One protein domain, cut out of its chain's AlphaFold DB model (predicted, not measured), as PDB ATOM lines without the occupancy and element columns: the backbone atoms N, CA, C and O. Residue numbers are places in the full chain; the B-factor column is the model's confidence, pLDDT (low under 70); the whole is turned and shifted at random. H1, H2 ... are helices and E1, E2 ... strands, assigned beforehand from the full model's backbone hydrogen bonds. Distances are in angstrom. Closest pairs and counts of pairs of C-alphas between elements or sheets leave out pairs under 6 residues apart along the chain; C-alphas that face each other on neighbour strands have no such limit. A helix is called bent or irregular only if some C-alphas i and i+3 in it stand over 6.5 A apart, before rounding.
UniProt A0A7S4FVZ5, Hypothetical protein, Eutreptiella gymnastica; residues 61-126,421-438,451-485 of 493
ATOM      1  N   LEU A  61     181.793 154.229 197.716       84.12
ATOM      2  CA  LEU A  61     180.714 155.140 197.347       84.12
ATOM      3  C   LEU A  61     180.661 155.307 195.836       84.12
ATOM      4  O   LEU A  61     181.641 155.700 195.200       84.12
ATOM      5  N   GLU A  62     179.492 155.018 195.287       82.12
ATOM      6  CA  GLU A  62     179.162 155.201 193.883       82.12
ATOM      7  C   GLU A  62     178.317 156.464 193.721       82.12
ATOM      8  O   GLU A  62     177.445 156.755 194.537       82.12
ATOM      9  N   ARG A  63     178.582 157.219 192.655       86.94
ATOM     10  CA  ARG A  63     177.858 158.440 192.293       86.94
ATOM     11  C   ARG A  63     177.290 158.262 190.892       86.94
ATOM     12  O   ARG A  63     178.004 157.819 189.991       86.94
ATOM     13  N   SER A  64     176.034 158.636 190.695       82.62
ATOM     14  CA  SER A  64     175.355 158.568 189.401       82.62
ATOM     15  C   SER A  64     174.396 159.744 189.224       82.62
ATOM     16  O   SER A  64     173.771 160.188 190.179       82.62
ATOM     17  N   HIS A  65     174.300 160.260 188.003       80.56
ATOM     18  CA  HIS A  65     173.389 161.339 187.620       80.56
ATOM     19  C   HIS A  65     173.012 161.192 186.147       80.56
ATOM     20  O   HIS A  65     173.679 160.457 185.406       80.56
ATOM     21  N   ALA A  66     171.948 161.874 185.723       71.12
ATOM     22  CA  ALA A  66     171.576 161.924 184.316       71.12
ATOM     23  C   ALA A  66     172.718 162.555 183.486       71.12
ATOM     24  O   ALA A  66     173.368 163.495 183.943       71.12
ATOM     25  N   PRO A  67     173.019 162.044 182.281       58.03
ATOM     26  CA  PRO A  67     174.096 162.561 181.445       58.03
ATOM     27  C   PRO A  67     173.674 163.866 180.744       58.03
ATOM     28  O   PRO A  67     173.527 163.892 179.528       58.03
ATOM     29  N   THR A  68     173.496 164.951 181.495       59.78
ATOM     30  CA  THR A  68     173.013 166.256 180.996       59.78
ATOM     31  C   THR A  68     174.150 167.227 180.644       59.78
ATOM     32  O   THR A  68     173.969 168.432 180.558       59.78
ATOM     33  N   GLY A  69     175.360 166.707 180.394       61.16
ATOM     34  CA  GLY A  69     176.491 167.492 179.870       61.16
ATOM     35  C   GLY A  69     177.278 168.310 180.904       61.16
ATOM     36  O   GLY A  69     178.356 168.799 180.574       61.16
ATOM     37  N   GLY A  70     176.803 168.397 182.151       73.88
ATOM     38  CA  GLY A  70     177.504 169.019 183.279       73.88
ATOM     39  C   GLY A  70     177.935 168.026 184.367       73.88
ATOM     40  O   GLY A  70     177.426 166.904 184.479       73.88
ATOM     41  N   TYR A  71     178.890 168.441 185.202       80.75
ATOM     42  CA  TYR A  71     179.181 167.779 186.474       80.75
ATOM     43  C   TYR A  71     178.485 168.531 187.607       80.75
ATOM     44  O   TYR A  71     178.941 169.594 188.022       80.75
ATOM     45  N   PHE A  72     177.385 167.970 188.104       86.00
ATOM     46  CA  PHE A  72     176.669 168.505 189.260       86.00
ATOM     47  C   PHE A  72     177.500 168.368 190.538       86.00
ATOM     48  O   PHE A  72     177.829 167.258 190.960       86.00
ATOM     49  N   LEU A  73     177.850 169.485 191.152       87.38
ATOM     50  CA  LEU A  73     178.334 169.527 192.522       87.38
ATOM     51  C   LEU A  73     177.127 169.470 193.450       87.38
ATOM     52  O   LEU A  73     176.170 170.208 193.246       87.38
ATOM     53  N   THR A  74     177.178 168.609 194.453       91.94
ATOM     54  CA  THR A  74     176.226 168.600 195.566       91.94
ATOM     55  C   THR A  74     176.926 169.047 196.840       91.94
ATOM     56  O   THR A  74     178.155 169.174 196.864       91.94
ATOM     57  N   GLU A  75     176.164 169.207 197.920       89.38
ATOM     58  CA  GLU A  75     176.721 169.473 199.250       89.38
ATOM     59  C   GLU A  75     177.799 168.461 199.652       89.38
ATOM     60  O   GLU A  75     178.802 168.800 200.279       89.38
ATOM     61  N   PHE A  76     177.690 167.220 199.173       88.44
ATOM     62  CA  PHE A  76     178.704 166.201 199.402       88.44
ATOM     63  C   PHE A  76     180.102 166.613 198.901       88.44
ATOM     64  O   PHE A  76     181.098 166.463 199.614       88.44
ATOM     65  N   GLU A  77     180.207 167.170 197.691       87.75
ATOM     66  CA  GLU A  77     181.482 167.657 197.155       87.75
ATOM     67  C   GLU A  77     181.922 168.985 197.785       87.75
ATOM     68  O   GLU A  77     183.124 169.195 197.987       87.75
ATOM     69  N   VAL A  78     180.972 169.864 198.117       84.94
ATOM     70  CA  VAL A  78     181.213 171.162 198.774       84.94
ATOM     71  C   VAL A  78     181.866 170.951 200.145       84.94
ATOM     72  O   VAL A  78     182.901 171.559 200.440       84.94
ATOM     73  N   HIS A  79     181.397 169.972 200.924       82.88
ATOM     74  CA  HIS A  79     182.005 169.549 202.193       82.88
ATOM     75  C   HIS A  79     183.364 168.835 202.044       82.88
ATOM     76  O   HIS A  79     183.992 168.456 203.034       82.88
ATOM     77  N   GLY A  80     183.885 168.686 200.820       74.62
ATOM     78  CA  GLY A  80     185.196 168.089 200.563       74.62
ATOM     79  C   GLY A  80     185.212 166.562 200.650       74.62
ATOM     80  O   GLY A  80     186.292 165.959 200.665       74.62
ATOM     81  N   CYS A  81     184.043 165.921 200.676       72.31
ATOM     82  CA  CYS A  81     183.909 164.472 200.652       72.31
ATOM     83  C   CYS A  81     184.028 163.970 199.206       72.31
ATOM     84  O   CYS A  81     183.059 163.595 198.561       72.31
ATOM     85  N   GLU A  82     185.243 163.969 198.649       66.56
ATOM     86  CA  GLU A  82     185.496 163.411 197.317       66.56
ATOM     87  C   GLU A  82     186.168 162.032 197.420       66.56
ATOM     88  O   GLU A  82     187.346 161.885 197.755       66.56
ATOM     89  N   THR A  83     185.415 160.990 197.075       56.16
ATOM     90  CA  THR A  83     185.735 159.572 197.354       56.16
ATOM     91  C   THR A  83     186.960 159.025 196.632       56.16
ATOM     92  O   THR A  83     187.489 157.969 196.984       56.16
ATOM     93  N   SER A  84     187.414 159.713 195.590       54.22
ATOM     94  CA  SER A  84     188.405 159.182 194.660       54.22
ATOM     95  C   SER A  84     189.845 159.603 194.949       54.22
ATOM     96  O   SER A  84     190.762 158.907 194.513       54.22
ATOM     97  N   HIS A  85     190.056 160.684 195.709       46.66
ATOM     98  CA  HIS A  85     191.387 161.270 195.915       46.66
ATOM     99  C   HIS A  85     191.685 161.746 197.347       46.66
ATOM    100  O   HIS A  85     192.753 162.315 197.568       46.66
ATOM    101  N   SER A  86     190.814 161.494 198.330       46.31
ATOM    102  CA  SER A  86     191.153 161.790 199.725       46.31
ATOM    103  C   SER A  86     192.264 160.859 200.232       46.31
ATOM    104  O   SER A  86     192.141 159.630 200.176       46.31
ATOM    105  N   TYR A  87     193.354 161.462 200.721       33.06
ATOM    106  CA  TYR A  87     194.435 160.775 201.437       33.06
ATOM    107  C   TYR A  87     194.005 160.322 202.839       33.06
ATOM    108  O   TYR A  87     194.695 159.500 203.435       33.06
ATOM    109  N   ASP A  88     192.843 160.777 203.324       45.16
ATOM    110  CA  ASP A  88     192.268 160.360 204.598       45.16
ATOM    111  C   ASP A  88     190.887 159.727 204.387       45.16
ATOM    112  O   ASP A  88     189.825 160.331 204.563       45.16
ATOM    113  N   ARG A  89     190.907 158.475 203.913       55.28
ATOM    114  CA  ARG A  89     189.689 157.687 203.684       55.28
ATOM    115  C   ARG A  89     188.956 157.359 204.986       55.28
ATOM    116  O   ARG A  89     187.782 157.039 204.912       55.28
ATOM    117  N   ALA A  90     189.604 157.391 206.150       55.25
ATOM    118  CA  ALA A  90     189.003 156.890 207.387       55.25
ATOM    119  C   ALA A  90     188.003 157.882 208.001       55.25
ATOM    120  O   ALA A  90     186.913 157.478 208.401       55.25
ATOM    121  N   LEU A  91     188.332 159.178 208.017       53.94
ATOM    122  CA  LEU A  91     187.502 160.198 208.670       53.94
ATOM    123  C   LEU A  91     186.273 160.618 207.845       53.94
ATOM    124  O   LEU A  91     185.247 160.992 208.407       53.94
ATOM    125  N   GLN A  92     186.324 160.508 206.515       63.03
ATOM    126  CA  GLN A  92     185.227 160.973 205.652       63.03
ATOM    127  C   GLN A  92     184.043 159.996 205.551       63.03
ATOM    128  O   GLN A  92     182.905 160.427 205.347       63.03
ATOM    129  N   TRP A  93     184.260 158.688 205.740       73.50
ATOM    130  CA  TRP A  93     183.156 157.716 205.727       73.50
ATOM    131  C   TRP A  93     182.226 157.847 206.932       73.50
ATOM    132  O   TRP A  93     181.061 157.476 206.827       73.50
ATOM    133  N   VAL A  94     182.729 158.392 208.044       76.00
ATOM    134  CA  VAL A  94     181.941 158.655 209.255       76.00
ATOM    135  C   VAL A  94     180.991 159.835 209.043       76.00
ATOM    136  O   VAL A  94     179.857 159.792 209.503       76.00
ATOM    137  N   ALA A  95     181.415 160.858 208.292       81.75
ATOM    138  CA  ALA A  95     180.592 162.034 208.005       81.75
ATOM    139  C   ALA A  95     179.560 161.802 206.886       81.75
ATOM    140  O   ALA A  95     178.543 162.484 206.837       81.75
ATOM    141  N   THR A  96     179.795 160.833 205.991       86.62
ATOM    142  CA  THR A  96     178.938 160.609 204.809       86.62
ATOM    143  C   THR A  96     177.460 160.352 205.158       86.62
ATOM    144  O   THR A  96     176.606 160.978 204.532       86.62
ATOM    145  N   PRO A  97     177.114 159.496 206.144       88.19
ATOM    146  CA  PRO A  97     175.723 159.314 206.557       88.19
ATOM    147  C   PRO A  97     175.057 160.597 207.062       88.19
ATOM    148  O   PRO A  97     173.881 160.793 206.777       88.19
ATOM    149  N   ASN A  98     175.799 161.468 207.755       89.25
ATOM    150  CA  ASN A  98     175.268 162.739 208.255       89.25
ATOM    151  C   ASN A  98     174.958 163.680 207.090       89.25
ATOM    152  O   ASN A  98     173.836 164.146 206.974       89.25
ATOM    153  N   ILE A  99     175.881 163.823 206.134       88.50
ATOM    154  CA  ILE A  99     175.646 164.640 204.932       88.50
ATOM    155  C   ILE A  99     174.430 164.128 204.142       88.50
ATOM    156  O   ILE A  99     173.645 164.911 203.614       88.50
ATOM    157  N   PHE A 100     174.239 162.805 204.064       92.69
ATOM    158  CA  PHE A 100     173.041 162.235 203.444       92.69
ATOM    159  C   PHE A 100     171.771 162.511 204.247       92.69
ATOM    160  O   PHE A 100     170.721 162.690 203.643       92.69
ATOM    161  N   ALA A 101     171.834 162.506 205.574       90.81
ATOM    162  CA  ALA A 101     170.684 162.829 206.410       90.81
ATOM    163  C   ALA A 101     170.300 164.313 206.289       90.81
ATOM    164  O   ALA A 101     169.114 164.614 206.194       90.81
ATOM    165  N   ASP A 102     171.295 165.198 206.231       92.56
ATOM    166  CA  ASP A 102     171.111 166.648 206.288       92.56
ATOM    167  C   ASP A 102     170.700 167.248 204.933       92.56
ATOM    168  O   ASP A 102     169.902 168.182 204.888       92.56
ATOM    169  N   HIS A 103     171.200 166.699 203.817       93.31
ATOM    170  CA  HIS A 103     171.058 167.324 202.491       93.31
ATOM    171  C   HIS A 103     170.323 166.476 201.443       93.31
ATOM    172  O   HIS A 103     170.200 166.899 200.290       93.31
ATOM    173  N   ALA A 104     169.855 165.269 201.773       92.50
ATOM    174  CA  ALA A 104     169.116 164.471 200.798       92.50
ATOM    175  C   ALA A 104     167.695 165.009 200.570       92.50
ATOM    176  O   ALA A 104     166.970 165.333 201.504       92.50
ATOM    177  N   LEU A 105     167.252 164.981 199.310       91.69
ATOM    178  CA  LEU A 105     165.884 165.306 198.885       91.69
ATOM    179  C   LEU A 105     164.822 164.402 199.528       91.69
ATOM    180  O   LEU A 105     163.643 164.738 199.578       91.69
ATOM    181  N   SER A 106     165.233 163.218 199.975       91.06
ATOM    182  CA  SER A 106     164.380 162.231 200.626       91.06
ATOM    183  C   SER A 106     165.197 161.436 201.630       91.06
ATOM    184  O   SER A 106     166.394 161.238 201.415       91.06
ATOM    185  N   THR A 107     164.541 160.897 202.661       93.75
ATOM    186  CA  THR A 107     165.187 160.041 203.661       93.75
ATOM    187  C   THR A 107     166.034 158.945 202.992       93.75
ATOM    188  O   THR A 107     165.495 158.156 202.205       93.75
ATOM    189  N   PRO A 108     167.345 158.864 203.289       94.62
ATOM    190  CA  PRO A 108     168.223 157.868 202.692       94.62
ATOM    191  C   PRO A 108     167.708 156.444 202.907       94.62
ATOM    192  O   PRO A 108     167.383 156.030 204.021       94.62
ATOM    193  N   THR A 109     167.661 155.656 201.836       94.12
ATOM    194  CA  THR A 109     167.210 154.265 201.909       94.12
ATOM    195  C   THR A 109     168.392 153.361 202.216       94.12
ATOM    196  O   THR A 109     169.313 153.235 201.409       94.12
ATOM    197  N   THR A 110     168.347 152.685 203.361       93.62
ATOM    198  CA  THR A 110     169.358 151.702 203.760       93.62
ATOM    199  C   THR A 110     168.811 150.293 203.586       93.62
ATOM    200  O   THR A 110     167.772 149.948 204.146       93.62
ATOM    201  N   ARG A 111     169.523 149.450 202.837       91.44
ATOM    202  CA  ARG A 111     169.203 148.025 202.693       91.44
ATOM    203  C   ARG A 111     170.403 147.162 203.040       91.44
ATOM    204  O   ARG A 111     171.541 147.502 202.723       91.44
ATOM    205  N   ARG A 112     170.139 146.003 203.633       89.12
ATOM    206  CA  ARG A 112     171.162 144.994 203.892       89.12
ATOM    207  C   ARG A 112     171.166 143.971 202.757       89.12
ATOM    208  O   ARG A 112     170.131 143.395 202.436       89.12
ATOM    209  N   SER A 113     172.318 143.782 202.122       79.50
ATOM    210  CA  SER A 113     172.526 142.735 201.122       79.50
ATOM    211  C   SER A 113     172.570 141.360 201.793       79.50
ATOM    212  O   SER A 113     172.933 141.247 202.965       79.50
ATOM    213  N   ALA A 114     172.269 140.305 201.032       76.38
ATOM    214  CA  ALA A 114     172.419 138.915 201.473       76.38
ATOM    215  C   ALA A 114     173.861 138.589 201.910       76.38
ATOM    216  O   ALA A 114     174.069 137.763 202.792       76.38
ATOM    217  N   ASP A 115     174.840 139.306 201.354       78.62
ATOM    218  CA  ASP A 115     176.260 139.178 201.695       78.62
ATOM    219  C   ASP A 115     176.637 139.920 203.001       78.62
ATOM    220  O   ASP A 115     177.804 140.014 203.365       78.62
ATOM    221  N   GLY A 116     175.670 140.507 203.715       81.50
ATOM    222  CA  GLY A 116     175.911 141.240 204.963       81.50
ATOM    223  C   GLY A 116     176.468 142.658 204.781       81.50
ATOM    224  O   GLY A 116     176.770 143.324 205.771       81.50
ATOM    225  N   LEU A 117     176.575 143.151 203.544       84.19
ATOM    226  CA  LEU A 117     176.895 144.552 203.253       84.19
ATOM    227  C   LEU A 117     175.678 145.452 203.491       84.19
ATOM    228  O   LEU A 117     174.550 145.080 203.165       84.19
ATOM    229  N   GLN A 118     175.913 146.644 204.022       89.88
ATOM    230  CA  GLN A 118     174.917 147.698 204.151       89.88
ATOM    231  C   GLN A 118     175.055 148.655 202.967       89.88
ATOM    232  O   GLN A 118     176.147 149.151 202.698       89.88
ATOM    233  N   VAL A 119     173.960 148.873 202.241       90.94
ATOM    234  CA  VAL A 119     173.897 149.764 201.079       90.94
ATOM    235  C   VAL A 119     172.937 150.905 201.393       90.94
ATOM    236  O   VAL A 119     171.729 150.679 201.476       90.94
ATOM    237  N   THR A 120     173.471 152.112 201.547       92.38
ATOM    238  CA  THR A 120     172.718 153.347 201.791       92.38
ATOM    239  C   THR A 120     172.656 154.162 200.506       92.38
ATOM    240  O   THR A 120     173.688 154.482 199.923       92.38
ATOM    241  N   THR A 121     171.449 154.480 200.046       93.00
ATOM    242  CA  THR A 121     171.214 155.280 198.836       93.00
ATOM    243  C   THR A 121     170.567 156.606 199.209       93.00
ATOM    244  O   THR A 121     169.564 156.608 199.921       93.00
ATOM    245  N   ALA A 122     171.114 157.712 198.714       94.56
ATOM    246  CA  ALA A 122     170.594 159.060 198.927       94.56
ATOM    247  C   ALA A 122     170.573 159.835 197.603       94.56
ATOM    248  O   ALA A 122     171.432 159.622 196.743       94.56
ATOM    249  N   GLN A 123     169.593 160.721 197.437       93.69
ATOM    250  CA  GLN A 123     169.528 161.662 196.320       93.69
ATOM    251  C   GLN A 123     169.754 163.062 196.860       93.69
ATOM    252  O   GLN A 123     169.003 163.492 197.726       93.69
ATOM    253  N   LEU A 124     170.780 163.748 196.374       93.06
ATOM    254  CA  LEU A 124     171.092 165.115 196.778       93.06
ATOM    255  C   LEU A 124     170.764 166.074 195.624       93.06
ATOM    256  O   LEU A 124     170.956 165.695 194.458       93.06
ATOM    257  N   PRO A 125     170.281 167.293 195.920       92.69
ATOM    258  CA  PRO A 125     170.129 168.322 194.906       92.69
ATOM    259  C   PRO A 125     171.504 168.826 194.434       92.69
ATOM    260  O   PRO A 125     172.488 168.772 195.182       92.69
ATOM    261  N   PRO A 126     171.593 169.327 193.195       90.62
ATOM    262  CA  PRO A 126     172.778 170.000 192.706       90.62
ATOM    263  C   PRO A 126     172.847 171.400 193.327       90.62
ATOM    264  O   PRO A 126     171.894 172.166 193.252       90.62
ATOM    265  N   VAL A 421     171.324 164.123 192.022       88.75
ATOM    266  CA  VAL A 421     172.482 163.221 191.976       88.75
ATOM    267  C   VAL A 421     172.272 162.095 192.980       88.75
ATOM    268  O   VAL A 421     172.065 162.328 194.169       88.75
ATOM    269  N   THR A 422     172.350 160.851 192.510       91.38
ATOM    270  CA  THR A 422     172.200 159.663 193.352       91.38
ATOM    271  C   THR A 422     173.560 159.164 193.832       91.38
ATOM    272  O   THR A 422     174.434 158.822 193.027       91.38
ATOM    273  N   TYR A 423     173.699 159.044 195.149       91.44
ATOM    274  CA  TYR A 423     174.847 158.472 195.841       91.44
ATOM    275  C   TYR A 423     174.481 157.106 196.428       91.44
ATOM    276  O   TYR A 423     173.404 156.933 196.994       91.44
ATOM    277  N   THR A 424     175.363 156.116 196.288       88.44
ATOM    278  CA  THR A 424     175.198 154.759 196.831       88.44
ATOM    279  C   THR A 424     176.434 154.369 197.631       88.44
ATOM    280  O   THR A 424     177.477 154.042 197.065       88.44
ATOM    281  N   LEU A 425     176.317 154.414 198.956       89.75
ATOM    282  CA  LEU A 425     177.358 154.041 199.908       89.75
ATOM    283  C   LEU A 425     177.212 152.568 200.284       89.75
ATOM    284  O   LEU A 425     176.163 152.152 200.764       89.75
ATOM    285  N   THR A 426     178.267 151.783 200.097       87.19
ATOM    286  CA  THR A 426     178.345 150.373 200.484       87.19
ATOM    287  C   THR A 426     179.393 150.203 201.575       87.19
ATOM    288  O   THR A 426     180.567 150.497 201.351       87.19
ATOM    289  N   GLN A 427     178.985 149.718 202.748       87.19
ATOM    290  CA  GLN A 427     179.849 149.510 203.916       87.19
ATOM    291  C   GLN A 427     179.647 148.115 204.512       87.19
ATOM    292  O   GLN A 427     178.617 147.465 204.307       87.19
ATOM    293  N   THR A 428     180.635 147.633 205.260       86.06
ATOM    294  CA  THR A 428     180.487 146.418 206.067       86.06
ATOM    295  C   THR A 428     179.584 146.708 207.259       86.06
ATOM    296  O   THR A 428     179.856 147.644 208.005       86.06
ATOM    297  N   SER A 429     178.541 145.901 207.459       80.38
ATOM    298  CA  SER A 429     177.786 145.937 208.719       80.38
ATOM    299  C   SER A 429     178.559 145.227 209.838       80.38
ATOM    300  O   SER A 429     179.456 144.432 209.561       80.38
ATOM    301  N   GLU A 430     178.181 145.440 211.098       76.38
ATOM    302  CA  GLU A 430     178.766 144.726 212.254       76.38
ATOM    303  C   GLU A 430     178.640 143.200 212.152       76.38
ATOM    304  O   GLU A 430     179.419 142.447 212.723       76.38
ATOM    305  N   SER A 431     177.668 142.730 211.373       72.81
ATOM    306  CA  SER A 431     177.410 141.313 211.115       72.81
ATOM    307  C   SER A 431     177.902 140.877 209.730       72.81
ATOM    308  O   SER A 431     177.426 139.886 209.167       72.81
ATOM    309  N   TYR A 432     178.853 141.625 209.167       74.88
ATOM    310  CA  TYR A 432     179.573 141.258 207.959       74.88
ATOM    311  C   TYR A 432     180.430 140.021 208.221       74.88
ATOM    312  O   TYR A 432     181.345 140.033 209.045       74.88
ATOM    313  N   ASN A 433     180.149 138.946 207.487       70.81
ATOM    314  CA  ASN A 433     180.944 137.735 207.544       70.81
ATOM    315  C   ASN A 433     181.683 137.551 206.208       70.81
ATOM    316  O   ASN A 433     181.048 137.208 205.203       70.81
ATOM    317  N   PRO A 434     183.018 137.733 206.179       64.81
ATOM    318  CA  PRO A 434     183.799 137.637 204.948       64.81
ATOM    319  C   PRO A 434     183.740 136.242 204.308       64.81
ATOM    320  O   PRO A 434     184.045 136.110 203.130       64.81
ATOM    321  N   ILE A 435     183.320 135.209 205.049       63.31
ATOM    322  CA  ILE A 435     183.212 133.824 204.565       63.31
ATOM    323  C   ILE A 435     182.053 133.659 203.570       63.31
ATOM    324  O   ILE A 435     182.133 132.824 202.671       63.31
ATOM    325  N   PHE A 436     180.983 134.450 203.704       62.59
ATOM    326  CA  PHE A 436     179.795 134.345 202.847       62.59
ATOM    327  C   PHE A 436     179.807 135.319 201.665       62.59
ATOM    328  O   PHE A 436     178.986 135.196 200.757       62.59
ATOM    329  N   CYS A 437     180.764 136.244 201.629       55.78
ATOM    330  CA  CYS A 437     180.929 137.164 200.515       55.78
ATOM    331  C   CYS A 437     181.630 136.454 199.359       55.78
ATOM    332  O   CYS A 437     182.812 136.123 199.437       55.78
ATOM    333  N   ARG A 438     180.914 136.228 198.251       49.91
ATOM    334  CA  ARG A 438     181.550 135.758 197.012       49.91
ATOM    335  C   ARG A 438     182.637 136.758 196.605       49.91
ATOM    336  O   ARG A 438     182.356 137.948 196.508       49.91
ATOM    337  N   SER A 451     183.276 161.065 181.804       40.91
ATOM    338  CA  SER A 451     184.538 161.805 181.650       40.91
ATOM    339  C   SER A 451     185.102 162.348 182.976       40.91
ATOM    340  O   SER A 451     186.258 162.764 183.022       40.91
ATOM    341  N   TYR A 452     184.349 162.264 184.073       42.03
ATOM    342  CA  TYR A 452     184.726 162.750 185.401       42.03
ATOM    343  C   TYR A 452     185.144 161.642 186.386       42.03
ATOM    344  O   TYR A 452     185.702 161.953 187.437       42.03
ATOM    345  N   CYS A 453     184.932 160.360 186.060       45.25
ATOM    346  CA  CYS A 453     185.258 159.249 186.956       45.25
ATOM    347  C   CYS A 453     186.745 158.828 186.870       45.25
ATOM    348  O   CYS A 453     187.328 158.795 185.783       45.25
ATOM    349  N   PRO A 454     187.383 158.437 187.991       43.53
ATOM    350  CA  PRO A 454     188.836 158.227 188.065       43.53
ATOM    351  C   PRO A 454     189.300 156.890 187.480       43.53
ATOM    352  O   PRO A 454     190.486 156.708 187.203       43.53
ATOM    353  N   CYS A 455     188.384 155.940 187.290       44.03
ATOM    354  CA  CYS A 455     188.723 154.542 187.049       44.03
ATOM    355  C   CYS A 455     189.366 154.246 185.692       44.03
ATOM    356  O   CYS A 455     189.888 153.149 185.496       44.03
ATOM    357  N   HIS A 456     189.405 155.225 184.787       39.78
ATOM    358  CA  HIS A 456     190.043 155.068 183.486       39.78
ATOM    359  C   HIS A 456     191.285 155.927 183.247       39.78
ATOM    360  O   HIS A 456     191.908 155.776 182.197       39.78
ATOM    361  N   LEU A 457     191.696 156.816 184.159       43.25
ATOM    362  CA  LEU A 457     192.708 157.819 183.812       43.25
ATOM    363  C   LEU A 457     193.728 158.048 184.927       43.25
ATOM    364  O   LEU A 457     193.725 159.065 185.611       43.25
ATOM    365  N   ASN A 458     194.713 157.151 184.983       40.91
ATOM    366  CA  ASN A 458     196.019 157.384 185.611       40.91
ATOM    367  C   ASN A 458     196.859 158.377 184.763       40.91
ATOM    368  O   ASN A 458     197.976 158.095 184.332       40.91
ATOM    369  N   THR A 459     196.274 159.525 184.406       50.78
ATOM    370  CA  THR A 459     196.884 160.549 183.546       50.78
ATOM    371  C   THR A 459     196.758 161.929 184.186       50.78
ATOM    372  O   THR A 459     195.850 162.185 184.976       50.78
ATOM    373  N   SER A 460     197.650 162.847 183.814       50.59
ATOM    374  CA  SER A 460     197.654 164.262 184.221       50.59
ATOM    375  C   SER A 460     196.302 164.980 184.040       50.59
ATOM    376  O   SER A 460     196.021 165.942 184.756       50.59
ATOM    377  N   ALA A 461     195.435 164.491 183.145       49.28
ATOM    378  CA  ALA A 461     194.064 164.974 182.968       49.28
ATOM    379  C   ALA A 461     193.163 164.717 184.194       49.28
ATOM    380  O   ALA A 461     192.313 165.547 184.508       49.28
ATOM    381  N   SER A 462     193.363 163.611 184.924       59.38
ATOM    382  CA  SER A 462     192.633 163.331 186.172       59.38
ATOM    383  C   SER A 462     193.028 164.311 187.279       59.38
ATOM    384  O   SER A 462     192.161 164.925 187.896       59.38
ATOM    385  N   ALA A 463     194.329 164.584 187.433       61.38
ATOM    386  CA  ALA A 463     194.825 165.572 188.394       61.38
ATOM    387  C   ALA A 463     194.337 167.000 188.081       61.38
ATOM    388  O   ALA A 463     193.945 167.729 188.990       61.38
ATOM    389  N   ARG A 464     194.311 167.404 186.800       63.81
ATOM    390  CA  ARG A 464     193.762 168.708 186.382       63.81
ATOM    391  C   ARG A 464     192.266 168.815 186.685       63.81
ATOM    392  O   ARG A 464     191.842 169.828 187.232       63.81
ATOM    393  N   ARG A 465     191.480 167.775 186.384       64.06
ATOM    394  CA  ARG A 465     190.039 167.743 186.690       64.06
ATOM    395  C   ARG A 465     189.753 167.715 188.187       64.06
ATOM    396  O   ARG A 465     188.830 168.386 188.627       64.06
ATOM    397  N   HIS A 466     190.549 166.999 188.977       68.81
ATOM    398  CA  HIS A 466     190.456 167.034 190.437       68.81
ATOM    399  C   HIS A 466     190.752 168.436 190.991       68.81
ATOM    400  O   HIS A 466     189.961 168.956 191.768       68.81
ATOM    401  N   ARG A 467     191.822 169.103 190.528       74.50
ATOM    402  CA  ARG A 467     192.105 170.497 190.920       74.50
ATOM    403  C   ARG A 467     190.957 171.445 190.581       74.50
ATOM    404  O   ARG A 467     190.596 172.252 191.422       74.50
ATOM    405  N   ARG A 468     190.354 171.315 189.394       71.75
ATOM    406  CA  ARG A 468     189.181 172.120 189.019       71.75
ATOM    407  C   ARG A 468     187.969 171.844 189.906       71.75
ATOM    408  O   ARG A 468     187.331 172.795 190.323       71.75
ATOM    409  N   ARG A 469     187.683 170.579 190.234       75.31
ATOM    410  CA  ARG A 469     186.593 170.222 191.161       75.31
ATOM    411  C   ARG A 469     186.809 170.831 192.545       75.31
ATOM    412  O   ARG A 469     185.881 171.397 193.101       75.31
ATOM    413  N   ARG A 470     188.044 170.789 193.059       75.31
ATOM    414  CA  ARG A 470     188.395 171.436 194.332       75.31
ATOM    415  C   ARG A 470     188.280 172.954 194.281       75.31
ATOM    416  O   ARG A 470     187.779 173.521 195.242       75.31
ATOM    417  N   GLN A 471     188.743 173.579 193.198       78.94
ATOM    418  CA  GLN A 471     188.620 175.024 193.016       78.94
ATOM    419  C   GLN A 471     187.149 175.422 192.972       78.94
ATOM    420  O   GLN A 471     186.728 176.228 193.779       78.94
ATOM    421  N   ALA A 472     186.346 174.759 192.147       73.31
ATOM    422  CA  ALA A 472     184.924 175.039 192.057       73.31
ATOM    423  C   ALA A 472     184.166 174.809 193.370       73.31
ATOM    424  O   ALA A 472     183.323 175.611 193.733       73.31
ATOM    425  N   ALA A 473     184.472 173.740 194.109       75.12
ATOM    426  CA  ALA A 473     183.894 173.535 195.436       75.12
ATOM    427  C   ALA A 473     184.341 174.619 196.436       75.12
ATOM    428  O   ALA A 473     183.610 174.940 197.366       75.12
ATOM    429  N   ALA A 474     185.547 175.178 196.284       77.69
ATOM    430  CA  ALA A 474     185.987 176.329 197.069       77.69
ATOM    431  C   ALA A 474     185.261 177.616 196.646       77.69
ATOM    432  O   ALA A 474     184.814 178.341 197.523       77.69
ATOM    433  N   ASP A 475     185.081 177.845 195.345       77.19
ATOM    434  CA  ASP A 475     184.366 179.003 194.799       77.19
ATOM    435  C   ASP A 475     182.889 178.984 195.227       77.19
ATOM    436  O   ASP A 475     182.382 179.980 195.726       77.19
ATOM    437  N   VAL A 476     182.218 177.829 195.128       77.38
ATOM    438  CA  VAL A 476     180.835 177.646 195.605       77.38
ATOM    439  C   VAL A 476     180.741 177.904 197.106       77.38
ATOM    440  O   VAL A 476     179.854 178.630 197.536       77.38
ATOM    441  N   ARG A 477     181.677 177.384 197.913       80.12
ATOM    442  CA  ARG A 477     181.713 177.701 199.351       80.12
ATOM    443  C   ARG A 477     181.902 179.187 199.619       80.12
ATOM    444  O   ARG A 477     181.277 179.693 200.536       80.12
ATOM    445  N   ALA A 478     182.762 179.863 198.860       79.25
ATOM    446  CA  ALA A 478     182.988 181.292 199.032       79.25
ATOM    447  C   ALA A 478     181.698 182.085 198.783       79.25
ATOM    448  O   ALA A 478     181.332 182.896 199.623       79.25
ATOM    449  N   VAL A 479     180.967 181.767 197.709       78.69
ATOM    450  CA  VAL A 479     179.672 182.395 197.397       78.69
ATOM    451  C   VAL A 479     178.636 182.123 198.491       78.69
ATOM    452  O   VAL A 479     178.016 183.059 198.984       78.69
ATOM    453  N   LEU A 480     178.499 180.869 198.936       77.06
ATOM    454  CA  LEU A 480     177.557 180.517 200.007       77.06
ATOM    455  C   LEU A 480     177.895 181.225 201.332       77.06
ATOM    456  O   LEU A 480     177.001 181.668 202.045       77.06
ATOM    457  N   CYS A 481     179.184 181.387 201.651       78.25
ATOM    458  CA  CYS A 481     179.615 182.138 202.831       78.25
ATOM    459  C   CYS A 481     179.373 183.655 202.715       78.25
ATOM    460  O   CYS A 481     179.194 184.307 203.742       78.25
ATOM    461  N   GLU A 482     179.396 184.229 201.509       76.56
ATOM    462  CA  GLU A 482     179.086 185.647 201.273       76.56
ATOM    463  C   GLU A 482     177.575 185.921 201.380       76.56
ATOM    464  O   GLU A 482     177.175 186.927 201.972       76.56
ATOM    465  N   GLU A 483     176.725 185.009 200.899       68.50
ATOM    466  CA  GLU A 483     175.263 185.115 201.025       68.50
ATOM    467  C   GLU A 483     174.802 185.047 202.494       68.50
ATOM    468  O   GLU A 483     173.986 185.870 202.925       68.50
ATOM    469  N   ASP A 484     175.405 184.169 203.302       62.12
ATOM    470  CA  ASP A 484     175.172 184.111 204.754       62.12
ATOM    471  C   ASP A 484     175.601 185.404 205.474       62.12
ATOM    472  O   ASP A 484     174.985 185.809 206.455       62.12
ATOM    473  N   GLN A 485     176.628 186.109 204.986       59.47
ATOM    474  CA  GLN A 485     177.030 187.398 205.562       59.47
ATOM    475  C   GLN A 485     176.106 188.539 205.125       59.47
ATOM    476  O   GLN A 485     175.813 189.425 205.926       59.47
TER     477      GLN A 485
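This is residues 61 to 126, 421 to 438 and 451 to 485 of the 493 residues of the protein "Hypothetical protein" of Eutreptiella gymnastica (UniProt A0A7S4FVZ5). Picture a four-stranded sheet with helix H2 slanting over one face, and a long helix H3 off beyond one end of the sheet, where the short helix H1 sits between H2 and H3. The last residues of H3, 478 to 485, stick out into the open. The printed part has 119 residues with three named helices and five named strands, in the order E1 E2 H1 H2 E3 E4 E5 H3, a mixed class; the sheet runs E1 E5 E4 E3, all antiparallel. It is only just compact, close to loose, with a radius of gyration of the C-alphas of 16.0 A and spans of 48 by 37 by 29 A.

Find C-alpha 61 at (180.714, 155.140, 197.347), where E1 begins; it ends at residue 64. E2 is residues 71 to 73, and H1 is residues 75 to 78. H2, residues 89 to 103, measures 21.0 A and is only just irregular: C-alphas 94 and 97 are 6.8 A apart. E3 is residues 109 to 112. E4, residues 117 to 124, covers 22.3 A, and E5, residues 421 to 428, covers 23.3 A from C-alpha 421 at (172.482, 163.221, 191.976). H3 runs 37.6 A from residue 460 to 485, ending at (177.030, 187.398, 205.562).

Start at the edge strand E1, whose N 62 and O 424 of E5 are 2.9 A apart. Between E5 and E4 look at N 120 and O 425, 2.8 A; in the hairpin of E3 and E4, at N 111 and O 119, 2.9 A. The sheet is twisted, with C-alphas up to 4.0 A off its best plane. H2 is on the sheet at a height of 9.4 A, over E5 and E4, slantwise to the strands, at 49 degrees to E4 on the local plane; its closest C-alphas to E4 are Phe 100 and Ala 122, 6.0 A. H1 touches H2, closest at C-alphas 76 and 99, 6.5 A. H1 also touches H3, which meets it with residues 473 to 477 alone, closest at C-alphas 78 and 473, 4.9 A. H2 and H3 are apart, and H3 is not on the sheet. E2 pairs with no named strand. Every O i to N i+4 pair of H3 is within hydrogen-bond range, against 6 of 11 in H2; H1 is too short for one.

The farthest C-alphas, Ile 435 and Gln 485, are 53.9 A apart. Residues 127 to 420 are not printed, with 6.8 A between C-alphas 126 and 421, and neither are 439 to 450, with 30.4 A between C-alphas 438 and 451. Of the links that are printed whole, none is long. Mean pLDDT of the printed part is 74.5; look for values under 70 at residues 67 to 69, 82 to 92, 434 to 438, 451 to 466 and 483 to 485.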